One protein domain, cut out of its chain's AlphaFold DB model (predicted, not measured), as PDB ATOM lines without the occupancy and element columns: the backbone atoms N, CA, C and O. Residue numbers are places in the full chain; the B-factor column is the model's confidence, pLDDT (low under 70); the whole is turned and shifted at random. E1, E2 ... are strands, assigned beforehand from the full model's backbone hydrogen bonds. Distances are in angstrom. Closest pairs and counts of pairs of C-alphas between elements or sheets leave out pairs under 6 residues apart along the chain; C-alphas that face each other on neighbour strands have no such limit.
ATOM      1  N   ALA A  20       3.897 -22.794  40.803       29.64
ATOM      2  CA  ALA A  20       3.353 -23.427  42.010       29.64
ATOM      3  C   ALA A  20       3.062 -24.929  41.848       29.64
ATOM      4  O   ALA A  20       2.770 -25.602  42.836       29.64
ATOM      5  N   GLY A  21       3.197 -25.469  40.635       36.88
ATOM      6  CA  GLY A  21       3.254 -26.905  40.398       36.88
ATOM      7  C   GLY A  21       4.600 -27.458  40.849       36.88
ATOM      8  O   GLY A  21       5.442 -27.788  40.017       36.88
ATOM      9  N   ALA A  22       4.820 -27.554  42.163       33.38
ATOM     10  CA  ALA A  22       5.704 -28.588  42.675       33.38
ATOM     11  C   ALA A  22       5.171 -29.896  42.085       33.38
ATOM     12  O   ALA A  22       4.078 -30.340  42.439       33.38
ATOM     13  N   THR A  23       5.866 -30.433  41.086       40.78
ATOM     14  CA  THR A  23       5.554 -31.748  40.549       40.78
ATOM     15  C   THR A  23       5.554 -32.682  41.748       40.78
ATOM     16  O   THR A  23       6.524 -32.725  42.505       40.78
ATOM     17  N   MET A  24       4.417 -33.333  41.991       37.16
ATOM     18  CA  MET A  24       4.292 -34.334  43.041       37.16
ATOM     19  C   MET A  24       5.196 -35.489  42.619       37.16
ATOM     20  O   MET A  24       4.792 -36.365  41.861       37.16
ATOM     21  N   VAL A  25       6.459 -35.413  43.021       43.75
ATOM     22  CA  VAL A  25       7.394 -36.520  42.947       43.75
ATOM     23  C   VAL A  25       6.857 -37.547  43.932       43.75
ATOM     24  O   VAL A  25       6.845 -37.311  45.139       43.75
ATOM     25  N   GLN A  26       6.318 -38.642  43.409       42.12
ATOM     26  CA  GLN A  26       5.895 -39.760  44.238       42.12
ATOM     27  C   GLN A  26       7.128 -40.629  44.463       42.12
ATOM     28  O   GLN A  26       7.560 -41.343  43.562       42.12
ATOM     29  N   ALA A  27       7.709 -40.514  45.655       42.91
ATOM     30  CA  ALA A  27       8.501 -41.586  46.234       42.91
ATOM     31  C   ALA A  27       7.502 -42.525  46.918       42.91
ATOM     32  O   ALA A  27       6.765 -42.096  47.811       42.91
ATOM     33  N   ALA A  28       7.382 -43.753  46.423       41.28
ATOM     34  CA  ALA A  28       6.593 -44.777  47.092       41.28
ATOM     35  C   ALA A  28       7.524 -45.531  48.045       41.28
ATOM     36  O   ALA A  28       8.442 -46.196  47.582       41.28
ATOM     37  N   GLU A  29       7.287 -45.401  49.351       41.84
ATOM     38  CA  GLU A  29       7.925 -46.261  50.349       41.84
ATOM     39  C   GLU A  29       7.276 -47.651  50.269       41.84
ATOM     40  O   GLU A  29       6.054 -47.789  50.409       41.84
ATOM     41  N   ASP A  30       8.085 -48.681  50.039       40.03
ATOM     42  CA  ASP A  30       7.663 -50.068  50.195       40.03
ATOM     43  C   ASP A  30       7.395 -50.372  51.689       40.03
ATOM     44  O   ASP A  30       8.236 -50.050  52.535       40.03
ATOM     45  N   PRO A  31       6.247 -50.973  52.065       38.03
ATOM     46  CA  PRO A  31       5.949 -51.355  53.449       38.03
ATOM     47  C   PRO A  31       6.974 -52.299  54.104       38.03
ATOM     48  O   PRO A  31       7.008 -52.350  55.337       38.03
ATOM     49  N   ASP A  32       7.808 -52.998  53.326       36.03
ATOM     50  CA  ASP A  32       8.907 -53.835  53.832       36.03
ATOM     51  C   ASP A  32      10.269 -53.101  53.884       36.03
ATOM     52  O   ASP A  32      11.260 -53.658  54.368       36.03
ATOM     53  N   GLY A  33      10.319 -51.822  53.491       34.50
ATOM     54  CA  GLY A  33      11.523 -50.984  53.514       34.50
ATOM     55  C   GLY A  33      12.471 -51.205  52.330       34.50
ATOM     56  O   GLY A  33      13.637 -50.805  52.405       34.50
ATOM     57  N   VAL A  34      11.998 -51.841  51.253       38.34
ATOM     58  CA  VAL A  34      12.808 -52.202  50.088       38.34
ATOM     59  C   VAL A  34      12.478 -51.319  48.882       38.34
ATOM     60  O   VAL A  34      11.476 -51.499  48.201       38.34
ATOM     61  N   GLY A  35      13.394 -50.392  48.590       46.75
ATOM     62  CA  GLY A  35      13.524 -49.729  47.291       46.75
ATOM     63  C   GLY A  35      12.511 -48.616  47.022       46.75
ATOM     64  O   GLY A  35      11.392 -48.854  46.578       46.75
ATOM     65  N   ASP A  36      12.948 -47.371  47.173       58.81
ATOM     66  CA  ASP A  36      12.193 -46.212  46.715       58.81
ATOM     67  C   ASP A  36      12.278 -46.136  45.187       58.81
ATOM     68  O   ASP A  36      13.310 -45.778  44.607       58.81
ATOM     69  N   VAL A  37      11.171 -46.463  44.519       59.47
ATOM     70  CA  VAL A  37      10.995 -46.111  43.111       59.47
ATOM     71  C   VAL A  37      10.631 -44.638  43.041       59.47
ATOM     72  O   VAL A  37       9.635 -44.176  43.605       59.47
ATOM     73  N   LEU A  38      11.438 -43.903  42.295       67.38
ATOM     74  CA  LEU A  38      11.226 -42.512  41.992       67.38
ATOM     75  C   LEU A  38      10.633 -42.381  40.594       67.38
ATOM     76  O   LEU A  38      11.308 -42.598  39.586       67.38
ATOM     77  N   ILE A  39       9.366 -41.979  40.536       64.12
ATOM     78  CA  ILE A  39       8.696 -41.696  39.269       64.12
ATOM     79  C   ILE A  39       8.595 -40.186  39.099       64.12
ATOM     80  O   ILE A  39       7.897 -39.493  39.843       64.12
ATOM     81  N   TYR A  40       9.271 -39.674  38.075       69.88
ATOM     82  CA  TYR A  40       9.060 -38.323  37.586       69.88
ATOM     83  C   TYR A  40       7.983 -38.353  36.501       69.88
ATOM     84  O   TYR A  40       8.253 -38.803  35.385       69.88
ATOM     85  N   PRO A  41       6.774 -37.847  36.791       58.56
ATOM     86  CA  PRO A  41       5.599 -38.090  35.959       58.56
ATOM     87  C   PRO A  41       5.646 -37.383  34.601       58.56
ATOM     88  O   PRO A  41       4.850 -37.705  33.721       58.56
ATOM     89  N   LEU A  42       6.543 -36.406  34.426       75.81
ATOM     90  CA  LEU A  42       6.688 -35.688  33.167       75.81
ATOM     91  C   LEU A  42       8.087 -35.079  33.006       75.81
ATOM     92  O   LEU A  42       8.522 -34.284  33.841       75.81
ATOM     93  N   TYR A  43       8.738 -35.362  31.879       79.88
ATOM     94  CA  TYR A  43       9.790 -34.519  31.323       79.88
ATOM     95  C   TYR A  43       9.323 -33.861  30.020       79.88
ATOM     96  O   TYR A  43       8.510 -34.412  29.274       79.88
ATOM     97  N   LEU A  44       9.846 -32.665  29.754       81.38
ATOM     98  CA  LEU A  44       9.583 -31.878  28.556       81.38
ATOM     99  C   LEU A  44      10.908 -31.403  27.965       81.38
ATOM    100  O   LEU A  44      11.761 -30.880  28.674       81.38
ATOM    101  N   ALA A  45      11.048 -31.545  26.654       81.81
ATOM    102  CA  ALA A  45      12.236 -31.189  25.888       81.81
ATOM    103  C   ALA A  45      11.851 -30.593  24.523       81.81
ATOM    104  O   ALA A  45      12.428 -30.923  23.490       81.81
ATOM    105  N   ASN A  46      10.841 -29.720  24.513       77.56
ATOM    106  CA  ASN A  46      10.353 -29.054  23.306       77.56
ATOM    107  C   ASN A  46      10.689 -27.554  23.331       77.56
ATOM    108  O   ASN A  46      10.347 -26.832  24.273       77.56
ATOM    109  N   GLY A  47      11.332 -27.069  22.268       78.25
ATOM    110  CA  GLY A  47      11.647 -25.656  22.091       78.25
ATOM    111  C   GLY A  47      12.569 -25.138  23.196       78.25
ATOM    112  O   GLY A  47      13.700 -25.593  23.331       78.25
ATOM    113  N   THR A  48      12.096 -24.158  23.972       78.00
ATOM    114  CA  THR A  48      12.837 -23.594  25.117       78.00
ATOM    115  C   THR A  48      12.551 -24.302  26.441       78.00
ATOM    116  O   THR A  48      13.172 -23.959  27.448       78.00
ATOM    117  N   ALA A  49      11.596 -25.235  26.466       78.25
ATOM    118  CA  ALA A  49      11.304 -26.023  27.652       78.25
ATOM    119  C   ALA A  49      12.348 -27.131  27.812       78.25
ATOM    120  O   ALA A  49      12.741 -27.789  26.843       78.25
ATOM    121  N   PHE A  50      12.785 -27.324  29.049       85.56
ATOM    122  CA  PHE A  50      13.636 -28.431  29.441       85.56
ATOM    123  C   PHE A  50      13.293 -28.873  30.860       85.56
ATOM    124  O   PHE A  50      12.770 -28.096  31.667       85.56
ATOM    125  N   THR A  51      13.647 -30.109  31.174       84.06
ATOM    126  CA  THR A  51      13.487 -30.687  32.504       84.06
ATOM    127  C   THR A  51      14.852 -30.886  33.124       84.06
ATOM    128  O   THR A  51      15.668 -31.623  32.583       84.06
ATOM    129  N   GLU A  52      15.095 -30.261  34.272       86.50
ATOM    130  CA  GLU A  52      16.205 -30.637  35.143       86.50
ATOM    131  C   GLU A  52      15.684 -31.527  36.264       86.50
ATOM    132  O   GLU A  52      14.686 -31.207  36.920       86.50
ATOM    133  N   PHE A  53      16.380 -32.633  36.501       79.56
ATOM    134  CA  PHE A  53      16.108 -33.520  37.620       79.56
ATOM    135  C   PHE A  53      17.378 -33.761  38.426       79.56
ATOM    136  O   PHE A  53      18.501 -33.669  37.925       79.56
ATOM    137  N   THR A  54      17.186 -33.981  39.721       81.62
ATOM    138  CA  THR A  54      18.256 -34.241  40.677       81.62
ATOM    139  C   THR A  54      17.904 -35.467  41.494       81.62
ATOM    140  O   THR A  54      16.849 -35.471  42.126       81.62
ATOM    141  N   LEU A  55      18.805 -36.447  41.500       81.31
ATOM    142  CA  LEU A  55      18.789 -37.611  42.378       81.31
ATOM    143  C   LEU A  55      19.795 -37.382  43.501       81.31
ATOM    144  O   LEU A  55      20.908 -36.918  43.247       81.31
ATOM    145  N   VAL A  56      19.407 -37.690  44.732       80.88
ATOM    146  CA  VAL A  56      20.289 -37.604  45.898       80.88
ATOM    147  C   VAL A  56      20.336 -38.969  46.564       80.88
ATOM    148  O   VAL A  56      19.292 -39.468  46.981       80.88
ATOM    149  N   ASN A  57      21.535 -39.541  46.694       79.62
ATOM    150  CA  ASN A  57      21.746 -40.687  47.570       79.62
ATOM    151  C   ASN A  57      21.846 -40.165  49.005       79.62
ATOM    152  O   ASN A  57      22.838 -39.544  49.369       79.62
ATOM    153  N   THR A  58      20.821 -40.383  49.827       75.81
ATOM    154  CA  THR A  58      20.849 -39.975  51.243       75.81
ATOM    155  C   THR A  58      21.366 -41.055  52.189       75.81
ATOM    156  O   THR A  58      21.368 -40.851  53.405       75.81
ATOM    157  N   ALA A  59      21.771 -42.210  51.664       71.25
ATOM    158  CA  ALA A  59      22.351 -43.278  52.457       71.25
ATOM    159  C   ALA A  59      23.836 -43.019  52.748       71.25
ATOM    160  O   ALA A  59      24.559 -42.377  51.985       71.25
ATOM    161  N   ASN A  60      24.310 -43.608  53.849       74.88
ATOM    162  CA  ASN A  60      25.720 -43.571  54.251       74.88
ATOM    163  C   ASN A  60      26.568 -44.652  53.548       74.88
ATOM    164  O   ASN A  60      27.580 -45.112  54.076       74.88
ATOM    165  N   VAL A  61      26.097 -45.146  52.406       77.00
ATOM    166  CA  VAL A  61      26.719 -46.203  51.604       77.00
ATOM    167  C   VAL A  61      26.534 -45.877  50.126       77.00
ATOM    168  O   VAL A  61      25.632 -45.117  49.771       77.00
ATOM    169  N   ALA A  62      27.391 -46.439  49.272       80.06
ATOM    170  CA  ALA A  62      27.222 -46.328  47.828       80.06
ATOM    171  C   ALA A  62      25.954 -47.061  47.364       80.06
ATOM    172  O   ALA A  62      25.559 -48.053  47.982       80.06
ATOM    173  N   GLN A  63      25.330 -46.557  46.302       77.81
ATOM    174  CA  GLN A  63      24.116 -47.111  45.712       77.81
ATOM    175  C   GLN A  63      24.195 -47.101  44.191       77.81
ATOM    176  O   GLN A  63      24.463 -46.056  43.591       77.81
ATOM    177  N   SER A  64      23.857 -48.237  43.589       83.06
ATOM    178  CA  SER A  64      23.632 -48.353  42.154       83.06
ATOM    179  C   SER A  64      22.193 -47.944  41.839       83.06
ATOM    180  O   SER A  64      21.241 -48.394  42.481       83.06
ATOM    181  N   VAL A  65      22.014 -47.065  40.857       83.00
ATOM    182  CA  VAL A  65      20.709 -46.532  40.455       83.00
ATOM    183  C   VAL A  65      20.515 -46.733  38.966       83.00
ATOM    184  O   VAL A  65      21.270 -46.204  38.151       83.00
ATOM    185  N   HIS A  66      19.455 -47.446  38.613       84.62
ATOM    186  CA  HIS A  66      19.004 -47.607  37.244       84.62
ATOM    187  C   HIS A  66      18.038 -46.462  36.906       84.62
ATOM    188  O   HIS A  66      17.095 -46.183  37.649       84.62
ATOM    189  N   ILE A  67      18.300 -45.760  35.802       87.00
ATOM    190  CA  ILE A  67      17.492 -44.654  35.288       87.00
ATOM    191  C   ILE A  67      16.967 -45.009  33.896       87.00
ATOM    192  O   ILE A  67      17.733 -45.193  32.952       87.00
ATOM    193  N   GLN A  68      15.645 -44.996  33.757       88.38
ATOM    194  CA  GLN A  68      14.942 -45.175  32.493       88.38
ATOM    195  C   GLN A  68      14.196 -43.899  32.117       88.38
ATOM    196  O   GLN A  68      13.426 -43.339  32.900       88.38
ATOM    197  N   ILE A  69      14.383 -43.448  30.883       89.00
ATOM    198  CA  ILE A  69      13.625 -42.357  30.278       89.00
ATOM    199  C   ILE A  69      12.696 -42.967  29.247       89.00
ATOM    200  O   ILE A  69      13.148 -43.598  28.291       89.00
ATOM    201  N   ARG A  70      11.395 -42.775  29.441       87.06
ATOM    202  CA  ARG A  70      10.364 -43.475  28.677       87.06
ATOM    203  C   ARG A  70       9.457 -42.494  27.967       87.06
ATOM    204  O   ARG A  70       9.127 -41.439  28.509       87.06
ATOM    205  N   SER A  71       9.030 -42.851  26.761       84.19
ATOM    206  CA  SER A  71       8.138 -42.006  25.966       84.19
ATOM    207  C   SER A  71       6.760 -41.864  26.625       84.19
ATOM    208  O   SER A  71       6.250 -42.793  27.254       84.19
ATOM    209  N   GLN A  72       6.101 -40.719  26.421       80.31
ATOM    210  CA  GLN A  72       4.741 -40.511  26.931       80.31
ATOM    211  C   GLN A  72       3.714 -41.435  26.263       80.31
ATOM    212  O   GLN A  72       2.769 -41.880  26.909       80.31
ATOM    213  N   GLY A  73       3.841 -41.662  24.956       73.69
ATOM    214  CA  GLY A  73       2.733 -42.213  24.179       73.69
ATOM    215  C   GLY A  73       2.709 -43.735  24.079       73.69
ATOM    216  O   GLY A  73       1.630 -44.301  23.933       73.69
ATOM    217  N   ASN A  74       3.863 -44.400  24.179       75.38
ATOM    218  CA  ASN A  74       3.944 -45.862  24.101       75.38
ATOM    219  C   ASN A  74       4.799 -46.496  25.210       75.38
ATOM    220  O   ASN A  74       4.981 -47.708  25.196       75.38
ATOM    221  N   SER A  75       5.293 -45.705  26.177       78.44
ATOM    222  CA  SER A  75       6.130 -46.190  27.285       78.44
ATOM    223  C   SER A  75       7.363 -46.981  26.838       78.44
ATOM    224  O   SER A  75       7.861 -47.810  27.586       78.44
ATOM    225  N   GLN A  76       7.851 -46.759  25.618       82.62
ATOM    226  CA  GLN A  76       9.102 -47.360  25.174       82.62
ATOM    227  C   GLN A  76      10.296 -46.641  25.797       82.62
ATOM    228  O   GLN A  76      10.264 -45.420  25.996       82.62
ATOM    229  N   ASP A  77      11.352 -47.408  26.044       85.75
ATOM    230  CA  ASP A  77      12.595 -46.926  26.634       85.75
ATOM    231  C   ASP A  77      13.375 -46.140  25.577       85.75
ATOM    232  O   ASP A  77      13.785 -46.666  24.544       85.75
ATOM    233  N   GLN A  78      13.531 -44.841  25.817       87.06
ATOM    234  CA  GLN A  78      14.244 -43.922  24.929       87.06
ATOM    235  C   GLN A  78      15.703 -43.756  25.334       87.06
ATOM    236  O   GLN A  78      16.553 -43.443  24.498       87.06
ATOM    237  N   LEU A  79      15.979 -43.935  26.623       89.81
ATOM    238  CA  LEU A  79      17.313 -44.013  27.183       89.81
ATOM    239  C   LEU A  79      17.248 -44.823  28.477       89.81
ATOM    240  O   LEU A  79      16.390 -44.575  29.318       89.81
ATOM    241  N   ASP A  80      18.175 -45.753  28.621       89.50
ATOM    242  CA  ASP A  80      18.321 -46.635  29.770       89.50
ATOM    243  C   ASP A  80      19.814 -46.651  30.118       89.50
ATOM    244  O   ASP A  80      20.666 -46.825  29.236       89.50
ATOM    245  N   PHE A  81      20.126 -46.355  31.376       87.44
ATOM    246  CA  PHE A  81      21.475 -46.452  31.908       87.44
ATOM    247  C   PHE A  81      21.457 -46.619  33.425       87.44
ATOM    248  O   PHE A  81      20.536 -46.187  34.119       87.44
ATOM    249  N   CYS A  82      22.547 -47.171  33.941       86.19
ATOM    250  CA  CYS A  82      22.793 -47.276  35.367       86.19
ATOM    251  C   CYS A  82      23.933 -46.342  35.789       86.19
ATOM    252  O   CYS A  82      24.852 -46.067  35.012       86.19
ATOM    253  N   ILE A  83      23.847 -45.821  37.011       87.00
ATOM    254  CA  ILE A  83      24.858 -44.956  37.617       87.00
ATOM    255  C   ILE A  83      25.173 -45.421  39.029       87.00
ATOM    256  O   ILE A  83      24.297 -45.899  39.741       87.00
ATOM    257  N   GLU A  84      26.406 -45.192  39.454       85.38
ATOM    258  CA  GLU A  84      26.820 -45.391  40.838       85.38
ATOM    259  C   GLU A  84      26.875 -44.054  41.580       85.38
ATOM    260  O   GLU A  84      27.510 -43.100  41.119       85.38
ATOM    261  N   LEU A  85      26.208 -43.984  42.731       80.94
ATOM    262  CA  LEU A  85      26.199 -42.828  43.623       80.94
ATOM    263  C   LEU A  85      26.942 -43.170  44.908       80.94
ATOM    264  O   LEU A  85      26.526 -44.054  45.656       80.94
ATOM    265  N   THR A  86      28.012 -42.437  45.217       83.62
ATOM    266  CA  THR A  86      28.686 -42.575  46.518       83.62
ATOM    267  C   THR A  86      27.799 -42.088  47.672       83.62
ATOM    268  O   THR A  86      26.722 -41.524  47.466       83.62
ATOM    269  N   GLU A  87      28.233 -42.337  48.911       82.31
ATOM    270  CA  GLU A  87      27.566 -41.823  50.112       82.31
ATOM    271  C   GLU A  87      27.338 -40.303  50.002       82.31
ATOM    272  O   GLU A  87      28.287 -39.538  49.821       82.31
ATOM    273  N   ASN A  88      26.088 -39.863  50.180       77.69
ATOM    274  CA  ASN A  88      25.678 -38.454  50.094       77.69
ATOM    275  C   ASN A  88      25.908 -37.780  48.722       77.69
ATOM    276  O   ASN A  88      25.906 -36.546  48.639       77.69
ATOM    277  N   ASP A  89      26.100 -38.557  47.653       81.50
ATOM    278  CA  ASP A  89      26.311 -38.025  46.308       81.50
ATOM    279  C   ASP A  89      25.011 -37.495  45.684       81.50
ATOM    280  O   ASP A  89      23.888 -37.856  46.055       81.50
ATOM    281  N   VAL A  90      25.166 -36.605  44.708       83.19
ATOM    282  CA  VAL A  90      24.068 -35.941  44.013       83.19
ATOM    283  C   VAL A  90      24.282 -36.086  42.520       83.19
ATOM    284  O   VAL A  90      25.261 -35.575  41.995       83.19
ATOM    285  N   TYR A  91      23.330 -36.670  41.803       86.44
ATOM    286  CA  TYR A  91      23.311 -36.661  40.344       86.44
ATOM    287  C   TYR A  91      22.332 -35.617  39.823       86.44
ATOM    288  O   TYR A  91      21.184 -35.555  40.258       86.44
ATOM    289  N   LYS A  92      22.766 -34.796  38.870       87.56
ATOM    290  CA  LYS A  92      21.948 -33.782  38.202       87.56
ATOM    291  C   LYS A  92      22.045 -33.964  36.708       87.56
ATOM    292  O   LYS A  92      23.138 -34.026  36.145       87.56
ATOM    293  N   ALA A  93      20.897 -33.933  36.057       88.38
ATOM    294  CA  ALA A  93      20.826 -33.971  34.612       88.38
ATOM    295  C   ALA A  93      19.718 -33.069  34.087       88.38
ATOM    296  O   ALA A  93      18.796 -32.674  34.805       88.38
ATOM    297  N   LYS A  94      19.843 -32.743  32.807       89.38
ATOM    298  CA  LYS A  94      18.924 -31.909  32.051       89.38
ATOM    299  C   LYS A  94      18.505 -32.639  30.789       89.38
ATOM    300  O   LYS A  94      19.358 -33.059  30.020       89.38
ATOM    301  N   ILE A  95      17.207 -32.723  30.540       89.81
ATOM    302  CA  ILE A  95      16.649 -33.179  29.269       89.81
ATOM    303  C   ILE A  95      16.141 -31.951  28.526       89.81
ATOM    304  O   ILE A  95      15.295 -31.220  29.040       89.81
ATOM    305  N   SER A  96      16.663 -31.698  27.331       88.88
ATOM    306  CA  SER A  96      16.297 -30.536  26.515       88.88
ATOM    307  C   SER A  96      16.174 -30.888  25.040       88.88
ATOM    308  O   SER A  96      16.549 -31.984  24.636       88.88
ATOM    309  N   SER A  97      15.615 -29.985  24.234       87.44
ATOM    310  CA  SER A  97      15.529 -30.203  22.789       87.44
ATOM    311  C   SER A  97      16.924 -30.284  22.164       87.44
ATOM    312  O   SER A  97      17.787 -29.460  22.466       87.44
ATOM    313  N   ASP A  98      17.120 -31.221  21.238       85.88
ATOM    314  CA  ASP A  98      18.336 -31.308  20.417       85.88
ATOM    315  C   ASP A  98      18.359 -30.290  19.252       85.88
ATOM    316  O   ASP A  98      19.349 -30.168  18.529       85.88
ATOM    317  N   GLY A  99      17.260 -29.550  19.050       81.94
ATOM    318  CA  GLY A  99      17.068 -28.604  17.949       81.94
ATOM    319  C   GLY A  99      16.708 -29.232  16.594       81.94
ATOM    320  O   GLY A  99      16.379 -28.493  15.665       81.94
ATOM    321  N   ALA A 100      16.730 -30.560  16.473       82.94
ATOM    322  CA  ALA A 100      16.364 -31.329  15.283       82.94
ATOM    323  C   ALA A 100      14.991 -32.021  15.402       82.94
ATOM    324  O   ALA A 100      14.554 -32.678  14.459       82.94
ATOM    325  N   GLY A 101      14.295 -31.834  16.526       77.00
ATOM    326  CA  GLY A 101      12.990 -32.445  16.796       77.00
ATOM    327  C   GLY A 101      13.051 -33.600  17.794       77.00
ATOM    328  O   GLY A 101      12.001 -34.107  18.174       77.00
ATOM    329  N   GLY A 102      14.249 -33.952  18.262       85.12
ATOM    330  CA  GLY A 102      14.475 -34.913  19.327       85.12
ATOM    331  C   GLY A 102      14.763 -34.258  20.678       85.12
ATOM    332  O   GLY A 102      14.621 -33.038  20.864       85.12
ATOM    333  N   ALA A 103      15.187 -35.089  21.625       89.06
ATOM    334  CA  ALA A 103      15.619 -34.685  22.954       89.06
ATOM    335  C   ALA A 103      17.023 -35.211  23.276       89.06
ATOM    336  O   ALA A 103      17.458 -36.248  22.776       89.06
ATOM    337  N   ILE A 104      17.725 -34.483  24.137       91.31
ATOM    338  CA  ILE A 104      19.073 -34.798  24.594       91.31
ATOM    339  C   ILE A 104      19.140 -34.699  26.117       91.31
ATOM    340  O   ILE A 104      18.679 -33.714  26.699       91.31
ATOM    341  N   LEU A 105      19.710 -35.725  26.745       93.19
ATOM    342  CA  LEU A 105      20.142 -35.719  28.136       93.19
ATOM    343  C   LEU A 105      21.555 -35.126  28.209       93.19
ATOM    344  O   LEU A 105      22.454 -35.576  27.502       93.19
ATOM    345  N   GLU A 106      21.750 -34.160  29.096       93.06
ATOM    346  CA  GLU A 106      23.039 -33.586  29.478       93.06
ATOM    347  C   GLU A 106      23.238 -33.781  30.985       93.06
ATOM    348  O   GLU A 106      22.424 -33.320  31.794       93.06
ATOM    349  N   THR A 107      24.318 -34.454  31.377       92.06
ATOM    350  CA  THR A 107      24.708 -34.562  32.787       92.06
ATOM    351  C   THR A 107      25.328 -33.239  33.247       92.06
ATOM    352  O   THR A 107      26.296 -32.749  32.670       92.06
ATOM    353  N   LEU A 108      24.764 -32.640  34.299       88.38
ATOM    354  CA  LEU A 108      25.132 -31.302  34.780       88.38
ATOM    355  C   LEU A 108      26.244 -31.317  35.834       88.38
ATOM    356  O   LEU A 108      26.851 -30.280  36.112       88.38
ATOM    357  N   ASN A 109      26.494 -32.466  36.454       85.50
ATOM    358  CA  ASN A 109      27.612 -32.657  37.364       85.50
ATOM    359  C   ASN A 109      28.153 -34.078  37.263       85.50
ATOM    360  O   ASN A 109      27.427 -35.022  36.976       85.50
ATOM    361  N   ASN A 110      29.439 -34.222  37.549       75.75
ATOM    362  CA  ASN A 110      30.044 -35.533  37.659       75.75
ATOM    363  C   ASN A 110      29.669 -36.121  39.028       75.75
ATOM    364  O   ASN A 110      29.824 -35.430  40.036       75.75
ATOM    365  N   VAL A 111      29.161 -37.349  39.037       74.81
ATOM    366  CA  VAL A 111      29.101 -38.189  40.242       74.81
ATOM    367  C   VAL A 111      30.488 -38.769  40.496       74.81
ATOM    368  O   VAL A 111      31.267 -38.941  39.548       74.81
ATOM    369  N   ASP A 112      30.830 -39.027  41.753       69.44
ATOM    370  CA  ASP A 112      32.148 -39.555  42.109       69.44
ATOM    371  C   ASP A 112      32.206 -41.058  41.792       69.44
ATOM    372  O   ASP A 112      31.950 -41.910  42.630       69.44
ATOM    373  N   TYR A 113      32.557 -41.397  40.548       75.06
ATOM    374  CA  TYR A 113      32.744 -42.786  40.087       75.06
ATOM    375  C   TYR A 113      34.216 -43.241  40.106       75.06
ATOM    376  O   TYR A 113      34.568 -44.312  39.602       75.06
ATOM    377  N   THR A 114      35.102 -42.394  40.633       70.81
ATOM    378  CA  THR A 114      36.551 -42.606  40.637       70.81
ATOM    379  C   THR A 114      37.079 -42.814  42.049       70.81
ATOM    380  O   THR A 114      36.580 -42.219  43.000       70.81
ATOM    381  N   ASP A 115      38.123 -43.622  42.192       73.44
ATOM    382  CA  ASP A 115      38.795 -43.844  43.467       73.44
ATOM    383  C   ASP A 115      39.591 -42.607  43.939       73.44
ATOM    384  O   ASP A 115      39.627 -41.554  43.298       73.44
ATOM    385  N   SER A 116      40.283 -42.722  45.078       74.56
ATOM    386  CA  SER A 116      41.109 -41.628  45.619       74.56
ATOM    387  C   SER A 116      42.283 -41.209  44.719       74.56
ATOM    388  O   SER A 116      42.913 -40.185  44.993       74.56
ATOM    389  N   ALA A 117      42.614 -41.989  43.686       74.50
ATOM    390  CA  ALA A 117      43.614 -41.660  42.676       74.50
ATOM    391  C   ALA A 117      43.001 -40.996  41.425       74.50
ATOM    392  O   ALA A 117      43.750 -40.473  40.599       74.50
ATOM    393  N   GLY A 118      41.668 -40.943  41.321       73.69
ATOM    394  CA  GLY A 118      40.944 -40.433  40.158       73.69
ATOM    395  C   GLY A 118      40.759 -41.475  39.052       73.69
ATOM    396  O   GLY A 118      40.342 -41.113  37.951       73.69
ATOM    397  N   ASP A 119      41.059 -42.746  39.329       76.94
ATOM    398  CA  ASP A 119      40.852 -43.841  38.387       76.94
ATOM    399  C   ASP A 119      39.411 -44.371  38.507       76.94
ATOM    400  O   ASP A 119      38.887 -44.445  39.621       76.94
ATOM    401  N   PRO A 120      38.736 -44.750  37.402       78.25
ATOM    402  CA  PRO A 120      37.403 -45.346  37.465       78.25
ATOM    403  C   PRO A 120      37.393 -46.583  38.364       78.25
ATOM    404  O   PRO A 120      38.232 -47.477  38.203       78.25
ATOM    405  N   ILE A 121      36.434 -46.653  39.289       77.25
ATOM    406  CA  ILE A 121      36.283 -47.825  40.151       77.25
ATOM    407  C   ILE A 121      35.849 -49.011  39.268       77.25
ATOM    408  O   ILE A 121      34.888 -48.892  38.505       77.25
ATOM    409  N   PRO A 122      36.546 -50.162  39.306       77.00
ATOM    410  CA  PRO A 122      36.176 -51.307  38.482       77.00
ATOM    411  C   PRO A 122      34.743 -51.781  38.762       77.00
ATOM    412  O   PRO A 122      34.396 -52.027  39.914       77.00
ATOM    413  N   GLY A 123      33.942 -51.942  37.703       74.19
ATOM    414  CA  GLY A 123      32.535 -52.359  37.783       74.19
ATOM    415  C   GLY A 123      31.543 -51.213  37.993       74.19
ATOM    416  O   GLY A 123      30.345 -51.435  37.920       74.19
ATOM    417  N   TRP A 124      32.019 -49.985  38.219       80.69
ATOM    418  CA  TRP A 124      31.133 -48.843  38.410       80.69
ATOM    419  C   TRP A 124      30.749 -48.212  37.078       80.69
ATOM    420  O   TRP A 124      31.604 -47.931  36.230       80.69
ATOM    421  N   HIS A 125      29.454 -47.949  36.919       80.38
ATOM    422  CA  HIS A 125      28.906 -47.336  35.717       80.38
ATOM    423  C   HIS A 125      28.776 -45.827  35.885       80.38
ATOM    424  O   HIS A 125      28.311 -45.312  36.904       80.38
ATOM    425  N   LYS A 126      29.220 -45.101  34.857       83.19
ATOM    426  CA  LYS A 126      29.130 -43.644  34.791       83.19
ATOM    427  C   LYS A 126      27.902 -43.253  33.976       83.19
ATOM    428  O   LYS A 126      27.674 -43.806  32.902       83.19
ATOM    429  N   ALA A 127      27.200 -42.215  34.428       84.31
ATOM    430  CA  ALA A 127      26.223 -41.522  33.598       84.31
ATOM    431  C   ALA A 127      26.839 -41.100  32.246       84.31
ATOM    432  O   ALA A 127      27.998 -40.661  32.209       84.31
ATOM    433  N   PRO A 128      26.085 -41.178  31.138       85.12
ATOM    434  CA  PRO A 128      26.544 -40.628  29.874       85.12
ATOM    435  C   PRO A 128      26.654 -39.104  29.984       85.12
ATOM    436  O   PRO A 128      25.678 -38.443  30.315       85.12
ATOM    437  N   ASP A 129      27.812 -38.531  29.639       86.19
ATOM    438  CA  ASP A 129      28.013 -37.068  29.687       86.19
ATOM    439  C   ASP A 129      26.948 -36.323  28.869       86.19
ATOM    440  O   ASP A 129      26.454 -35.255  29.239       86.19
ATOM    441  N   THR A 130      26.601 -36.896  27.719       88.44
ATOM    442  CA  THR A 130      25.524 -36.433  26.854       88.44
ATOM    443  C   THR A 130      24.982 -37.620  26.062       88.44
ATOM    444  O   THR A 130      25.762 -38.362  25.464       88.44
ATOM    445  N   ALA A 131      23.661 -37.789  26.022       88.44
ATOM    446  CA  ALA A 131      23.003 -38.868  25.290       88.44
ATOM    447  C   ALA A 131      21.756 -38.358  24.560       88.44
ATOM    448  O   ALA A 131      20.917 -37.680  25.150       88.44
ATOM    449  N   GLY A 132      21.627 -38.684  23.274       87.00
ATOM    450  CA  GLY A 132      20.376 -38.470  22.546       87.00
ATOM    451  C   GLY A 132      19.331 -39.488  22.991       87.00
ATOM    452  O   GLY A 132      19.661 -40.659  23.170       87.00
ATOM    453  N   LEU A 133      18.089 -39.045  23.156       84.94
ATOM    454  CA  LEU A 133      16.962 -39.939  23.394       84.94
ATOM    455  C   LEU A 133      16.568 -40.556  22.052       84.94
ATOM    456  O   LEU A 133      16.453 -39.856  21.043       84.94
ATOM    457  N   ILE A 134      16.409 -41.875  22.029       81.44
ATOM    458  CA  ILE A 134      16.124 -42.607  20.800       81.44
ATOM    459  C   ILE A 134      14.614 -42.615  20.567       81.44
ATOM    460  O   ILE A 134      13.829 -42.923  21.465       81.44
ATOM    461  N   GLU A 135      14.211 -42.266  19.345       65.50
ATOM    462  CA  GLU A 135      12.824 -42.387  18.906       65.50
ATOM    463  C   GLU A 135      12.419 -43.864  18.914       65.50
ATOM    464  O   GLU A 135      13.025 -44.730  18.276       65.50
ATOM    465  N   ALA A 136      11.375 -44.114  19.681       54.12
ATOM    466  CA  ALA A 136      10.770 -45.398  19.921       54.12
ATOM    467  C   ALA A 136       9.912 -45.787  18.710       54.12
ATOM    468  O   ALA A 136       8.733 -45.455  18.656       54.12
ATOM    469  N   ASP A 137      10.539 -46.454  17.739       53.81
ATOM    470  CA  ASP A 137       9.945 -46.884  16.468       53.81
ATOM    471  C   ASP A 137       9.515 -45.725  15.542       53.81
ATOM    472  O   ASP A 137       8.479 -45.084  15.693       53.81
ATOM    473  N   THR A 138      10.310 -45.498  14.494       52.22
ATOM    474  CA  THR A 138      10.073 -44.456  13.477       52.22
ATOM    475  C   THR A 138       8.835 -44.685  12.599       52.22
ATOM    476  O   THR A 138       8.565 -43.869  11.718       52.22
ATOM    477  N   SER A 139       8.134 -45.816  12.744       55.41
ATOM    478  CA  SER A 139       6.977 -46.142  11.903       55.41
ATOM    479  C   SER A 139       5.712 -45.357  12.257       55.41
ATOM    480  O   SER A 139       4.841 -45.215  11.397       55.41
ATOM    481  N   ASP A 140       5.647 -44.775  13.457       52.97
ATOM    482  CA  ASP A 140       4.543 -43.930  13.895       52.97
ATOM    483  C   ASP A 140       5.095 -42.570  14.353       52.97
ATOM    484  O   ASP A 140       5.551 -42.402  15.482       52.97
ATOM    485  N   CYS A 141       5.088 -41.579  13.452       48.41
ATOM    486  CA  CYS A 141       5.642 -40.221  13.627       48.41
ATOM    487  C   CYS A 141       4.978 -39.384  14.750       48.41
ATOM    488  O   CYS A 141       5.120 -38.160  14.791       48.41
ATOM    489  N   SER A 142       4.197 -40.026  15.610       52.75
ATOM    490  CA  SER A 142       3.344 -39.440  16.637       52.75
ATOM    491  C   SER A 142       4.040 -39.382  18.003       52.75
ATOM    492  O   SER A 142       3.650 -38.594  18.867       52.75
ATOM    493  N   TYR A 143       5.080 -40.197  18.211       60.22
ATOM    494  CA  TYR A 143       5.737 -40.363  19.507       60.22
ATOM    495  C   TYR A 143       7.052 -39.596  19.585       60.22
ATOM    496  O   TYR A 143       8.123 -40.135  19.351       60.22
ATOM    497  N   SER A 144       6.965 -38.323  19.960       71.62
ATOM    498  CA  SER A 144       8.153 -37.490  20.114       71.62
ATOM    499  C   SER A 144       8.952 -37.852  21.370       71.62
ATOM    500  O   SER A 144       8.411 -37.903  22.477       71.62
ATOM    501  N   THR A 145      10.270 -37.975  21.223       82.94
ATOM    502  CA  THR A 145      11.252 -38.008  22.329       82.94
ATOM    503  C   THR A 145      11.232 -36.773  23.227       82.94
ATOM    504  O   THR A 145      11.825 -36.774  24.302       82.94
ATOM    505  N   GLN A 146      10.506 -35.723  22.841       84.56
ATOM    506  CA  GLN A 146      10.431 -34.467  23.579       84.56
ATOM    507  C   GLN A 146       9.487 -34.492  24.786       84.56
ATOM    508  O   GLN A 146       9.423 -33.491  25.503       84.56
ATOM    509  N   LYS A 147       8.724 -35.572  25.005       84.00
ATOM    510  CA  LYS A 147       7.806 -35.702  26.146       84.00
ATOM    511  C   LYS A 147       7.749 -37.145  26.643       84.00
ATOM    512  O   LYS A 147       7.608 -38.076  25.850       84.00
ATOM    513  N   GLY A 148       7.757 -37.321  27.957       86.19
ATOM    514  CA  GLY A 148       7.703 -38.645  28.568       86.19
ATOM    515  C   GLY A 148       7.821 -38.594  30.078       86.19
ATOM    516  O   GLY A 148       7.528 -37.565  30.673       86.19
ATOM    517  N   TYR A 149       8.250 -39.685  30.696       82.88
ATOM    518  CA  TYR A 149       8.461 -39.777  32.139       82.88
ATOM    519  C   TYR A 149       9.826 -40.402  32.434       82.88
ATOM    520  O   TYR A 149      10.418 -41.064  31.581       82.88
ATOM    521  N   ILE A 150      10.354 -40.134  33.627       85.44
ATOM    522  CA  ILE A 150      11.638 -40.681  34.076       85.44
ATOM    523  C   ILE A 150      11.339 -41.604  35.247       85.44
ATOM    524  O   ILE A 150      10.622 -41.220  36.172       85.44
ATOM    525  N   VAL A 151      11.890 -42.804  35.206       83.94
ATOM    526  CA  VAL A 151      11.828 -43.775  36.292       83.94
ATOM    527  C   VAL A 151      13.249 -43.965  36.790       83.94
ATOM    528  O   VAL A 151      14.151 -44.210  35.995       83.94
ATOM    529  N   ALA A 152      13.460 -43.818  38.090       83.56
ATOM    530  CA  ALA A 152      14.724 -44.147  38.727       83.56
ATOM    531  C   ALA A 152      14.462 -45.059  39.921       83.56
ATOM    532  O   ALA A 152      13.538 -44.819  40.695       83.56
ATOM    533  N   TYR A 153      15.257 -46.105  40.061       76.31
ATOM    534  CA  TYR A 153      15.158 -47.042  41.172       76.31
ATOM    535  C   TYR A 153      16.529 -47.634  41.451       76.31
ATOM    536  O   TYR A 153      17.398 -47.675  40.579       76.31
ATOM    537  N   ALA A 154      16.740 -48.064  42.686       78.06
ATOM    538  CA  ALA A 154      18.003 -48.674  43.045       78.06
ATOM    539  C   ALA A 154      18.063 -50.139  42.635       78.06
ATOM    540  O   ALA A 154      17.070 -50.870  42.700       78.06
ATOM    541  N   VAL A 155      19.263 -50.562  42.270       73.12
ATOM    542  CA  VAL A 155      19.591 -51.927  41.869       73.12
ATOM    543  C   VAL A 155      20.793 -52.413  42.660       73.12
ATOM    544  O   VAL A 155      21.552 -51.611  43.199       73.12
ATOM    545  N   ASP A 156      20.930 -53.728  42.785       70.88
ATOM    546  CA  ASP A 156      22.013 -54.331  43.577       70.88
ATOM    547  C   ASP A 156      23.370 -54.232  42.850       70.88
ATOM    548  O   ASP A 156      24.422 -54.084  43.470       70.88
ATOM    549  N   ASP A 157      23.330 -54.300  41.516       73.56
ATOM    550  CA  ASP A 157      24.479 -54.162  40.621       73.56
ATOM    551  C   ASP A 157      23.993 -53.728  39.229       73.56
ATOM    552  O   ASP A 157      23.079 -54.344  38.667       73.56
ATOM    553  N   CYS A 158      24.628 -52.704  38.658       74.25
ATOM    554  CA  CYS A 158      24.381 -52.215  37.303       74.25
ATOM    555  C   CYS A 158      24.659 -53.252  36.192       74.25
ATOM    556  O   CYS A 158      24.129 -53.112  35.090       74.25
ATOM    557  N   ASP A 159      25.482 -54.274  36.453       69.75
ATOM    558  CA  ASP A 159      25.755 -55.374  35.512       69.75
ATOM    559  C   ASP A 159      24.794 -56.567  35.679       69.75
ATOM    560  O   ASP A 159      24.792 -57.499  34.861       69.75
ATOM    561  N   SER A 160      23.975 -56.570  36.733       55.50
ATOM    562  CA  SER A 160      23.018 -57.641  37.000       55.50
ATOM    563  C   SER A 160      21.686 -57.386  36.294       55.50
ATOM    564  O   SER A 160      21.251 -56.252  36.113       55.50
ATOM    565  N   SER A 161      21.012 -58.455  35.863       49.53
ATOM    566  CA  SER A 161      19.659 -58.349  35.317       49.53
ATOM    567  C   SER A 161      18.682 -57.953  36.432       49.53
ATOM    568  O   SER A 161      18.204 -58.840  37.137       49.53
ATOM    569  N   ASP A 162      18.440 -56.649  36.584       50.84
ATOM    570  CA  ASP A 162      17.363 -55.994  37.348       50.84
ATOM    571  C   ASP A 162      16.896 -56.766  38.601       50.84
ATOM    572  O   ASP A 162      15.751 -57.211  38.717       50.84
ATOM    573  N   THR A 163      17.791 -56.944  39.572       47.53
ATOM    574  CA  THR A 163      17.379 -57.232  40.950       47.53
ATOM    575  C   THR A 163      17.325 -55.912  41.710       47.53
ATOM    576  O   THR A 163      18.355 -55.252  41.872       47.53
ATOM    577  N   LEU A 164      16.120 -55.512  42.133       48.16
ATOM    578  CA  LEU A 164      15.906 -54.343  42.992       48.16
ATOM    579  C   LEU A 164      16.772 -54.478  44.249       48.16
ATOM    580  O   LEU A 164      16.787 -55.543  44.865       48.16
ATOM    581  N   ALA A 165      17.504 -53.420  44.604       48.16
ATOM    582  CA  ALA A 165      18.323 -53.429  45.812       48.16
ATOM    583  C   ALA A 165      17.455 -53.335  47.070       48.16
ATOM    584  O   ALA A 165      16.597 -52.456  47.195       48.16
ATOM    585  N   ASP A 166      17.774 -54.175  48.050       38.25
ATOM    586  CA  ASP A 166      17.248 -54.061  49.403       38.25
ATOM    587  C   ASP A 166      17.845 -52.798  50.066       38.25
ATOM    588  O   ASP A 166      19.051 -52.731  50.316       38.25
ATOM    589  N   ASN A 167      17.000 -51.821  50.430       34.97
ATOM    590  CA  ASN A 167      17.300 -50.625  51.257       34.97
ATOM    591  C   ASN A 167      17.760 -49.314  50.578       34.97
ATOM    592  O   ASN A 167      18.535 -48.561  51.181       34.97
ATOM    593  N   ALA A 168      17.285 -48.965  49.383       37.59
ATOM    594  CA  ALA A 168      17.612 -47.656  48.815       37.59
ATOM    595  C   ALA A 168      16.493 -46.623  48.918       37.59
ATOM    596  O   ALA A 168      15.390 -46.857  48.442       37.59
ATOM    597  N   THR A 169      16.824 -45.453  49.463       43.66
ATOM    598  CA  THR A 169      15.964 -44.270  49.455       43.66
ATOM    599  C   THR A 169      16.489 -43.275  48.428       43.66
ATOM    600  O   THR A 169      17.529 -42.651  48.650       43.66
ATOM    601  N   ILE A 170      15.782 -43.120  47.307       46.38
ATOM    602  CA  ILE A 170      16.119 -42.173  46.242       46.38
ATOM    603  C   ILE A 170      15.130 -41.013  46.306       46.38
ATOM    604  O   ILE A 170      13.971 -41.129  45.914       46.38
ATOM    605  N   MET A 171      15.600 -39.847  46.751       44.12
ATOM    606  CA  MET A 171      14.798 -38.626  46.708       44.12
ATOM    607  C   MET A 171      15.098 -37.818  45.448       44.12
ATOM    608  O   MET A 171      16.245 -37.458  45.167       44.12
ATOM    609  N   GLY A 172      14.036 -37.496  44.712       36.09
ATOM    610  CA  GLY A 172      14.091 -36.674  43.515       36.09
ATOM    611  C   GLY A 172      13.565 -35.265  43.725       36.09
ATOM    612  O   GLY A 172      12.465 -35.086  44.230       36.09
ATOM    613  N   ASN A 173      14.290 -34.261  43.234       36.34
ATOM    614  CA  ASN A 173      13.742 -32.916  43.047       36.34
ATOM    615  C   ASN A 173      13.756 -32.563  41.557       36.34
ATOM    616  O   ASN A 173      14.792 -32.677  40.900       36.34
ATOM    617  N   THR A 174      12.620 -32.112  41.023       33.44
ATOM    618  CA  THR A 174      12.521 -31.614  39.644       33.44
ATOM    619  C   THR A 174      12.421 -30.104  39.649       33.44
ATOM    620  O   THR A 174      11.631 -29.514  40.387       33.44
ATOM    621  N   ARG A 175      13.180 -29.468  38.761       35.44
ATOM    622  CA  ARG A 175      12.977 -28.069  38.415       35.44
ATOM    623  C   ARG A 175      12.724 -27.986  36.918       35.44
ATOM    624  O   ARG A 175      13.637 -28.125  36.111       35.44
ATOM    625  N   ILE A 176      11.476 -27.726  36.540       35.22
ATOM    626  CA  ILE A 176      11.170 -27.297  35.176       35.22
ATOM    627  C   ILE A 176      11.605 -25.838  35.097       35.22
ATOM    628  O   ILE A 176      10.965 -24.947  35.658       35.22
ATOM    629  N   ILE A 177      12.756 -25.591  34.478       31.58
ATOM    630  CA  ILE A 177      13.178 -24.230  34.181       31.58
ATOM    631  C   ILE A 177      12.713 -23.955  32.763       31.58
ATOM    632  O   ILE A 177      13.377 -24.301  31.789       31.58
ATOM    633  N   GLU A 178      11.591 -23.259  32.635       28.39
ATOM    634  CA  GLU A 178      11.347 -22.515  31.410       28.39
ATOM    635  C   GLU A 178      12.432 -21.438  31.305       28.39
ATOM    636  O   GLU A 178      12.292 -20.323  31.813       28.39
ATOM    637  N   THR A 179      13.556 -21.741  30.647       27.02
ATOM    638  CA  THR A 179      14.500 -20.693  30.242       27.02
ATOM    639  C   THR A 179      13.956 -20.017  28.995       27.02
ATOM    640  O   THR A 179      14.554 -20.006  27.926       27.02
TER     641      THR A 179
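Overview. This is residues 20 to 179 of the 380 residues of an uncharacterized protein of Deltaproteobacteria bacterium (UniProt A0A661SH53). Two twisted sheets of five strands lie face to face as a sandwich, their strands nearly aligned, with E1 and E8 as short edge strands and long loops between E7 and E8, E8 and E9, and E9 and E10. One sheet has the order E1 E2 E9 E4 E5 and the other E8 E7 E6 E3 E10; the neighbours are antiparallel, but E1 and E2 meet only at a point. The printed part has 160 residues with ten named strands, E1 to E10 in order, and no named helix; the class is all strand, though under half of the residues, 69, are in named elements. It is compact, with a radius of gyration of the C-alphas of 15.7 A and spans of 43 by 39 by 33 A.

Arrangement. E1, residues 26 to 28, meets E2, residues 37 to 44, only at a point, where C-alphas 27 and 38 face each other at 5.1 A. E2 bends by 51 degrees at residue 41. E2 is antiparallel to E9, residues 147 to 155, with N 40 and O 150 within hydrogen-bond range at 2.8 A. E9 is antiparallel to E4, residues 63 to 71, with N 68 and O 151 at 2.8 A. E4 and the edge strand E5, residues 77 to 85, form a hairpin, with N 65 and O 83 at 2.8 A. In the other sheet E3, residues 50 to 57, is antiparallel to E10, residues 170 to 176, with N 54 and O 173 at 3.0 A, and to E6, residues 90 to 97, with N 55 and O 91 at 2.8 A. E6, E7, residues 103 to 107, and E8, residues 130 to 132, make a meander, each strand the antiparallel neighbour of the one before; N 106 and O 94 are 2.8 A apart, and N 105 and O 131 2.8 A. The two sheets form the sandwich, the parts that face each other 9.5 A centre to centre and their best planes 12 degrees apart. Between the sheets, the closest C-alphas of E2 and E10 are those of Leu 38 and Ile 170, 6.5 A.

Along the chain. E1 begins at C-alpha 26 (5.895, -39.760, 44.238). From first to last C-alpha E2 spans 20.4 A, E3 23.3 A, E4 25.9 A, E5 22.1 A, E6 23.6 A, E7 13.4 A, E9 25.5 A and E10 19.2 A. E10 ends at C-alpha 176 (11.170, -27.297, 35.176).

Size, cuts and confidence. The C-alphas of Ala 117 and Asp 140 are the two farthest apart, 48.6 A. The printed part has no cut. The links E7 to E8, E8 to E9 and E9 to E10 are long. The mean pLDDT of the printed part is 70.1; residues 20 to 41, 112, 135 to 143 and 159 to 179 are under 70.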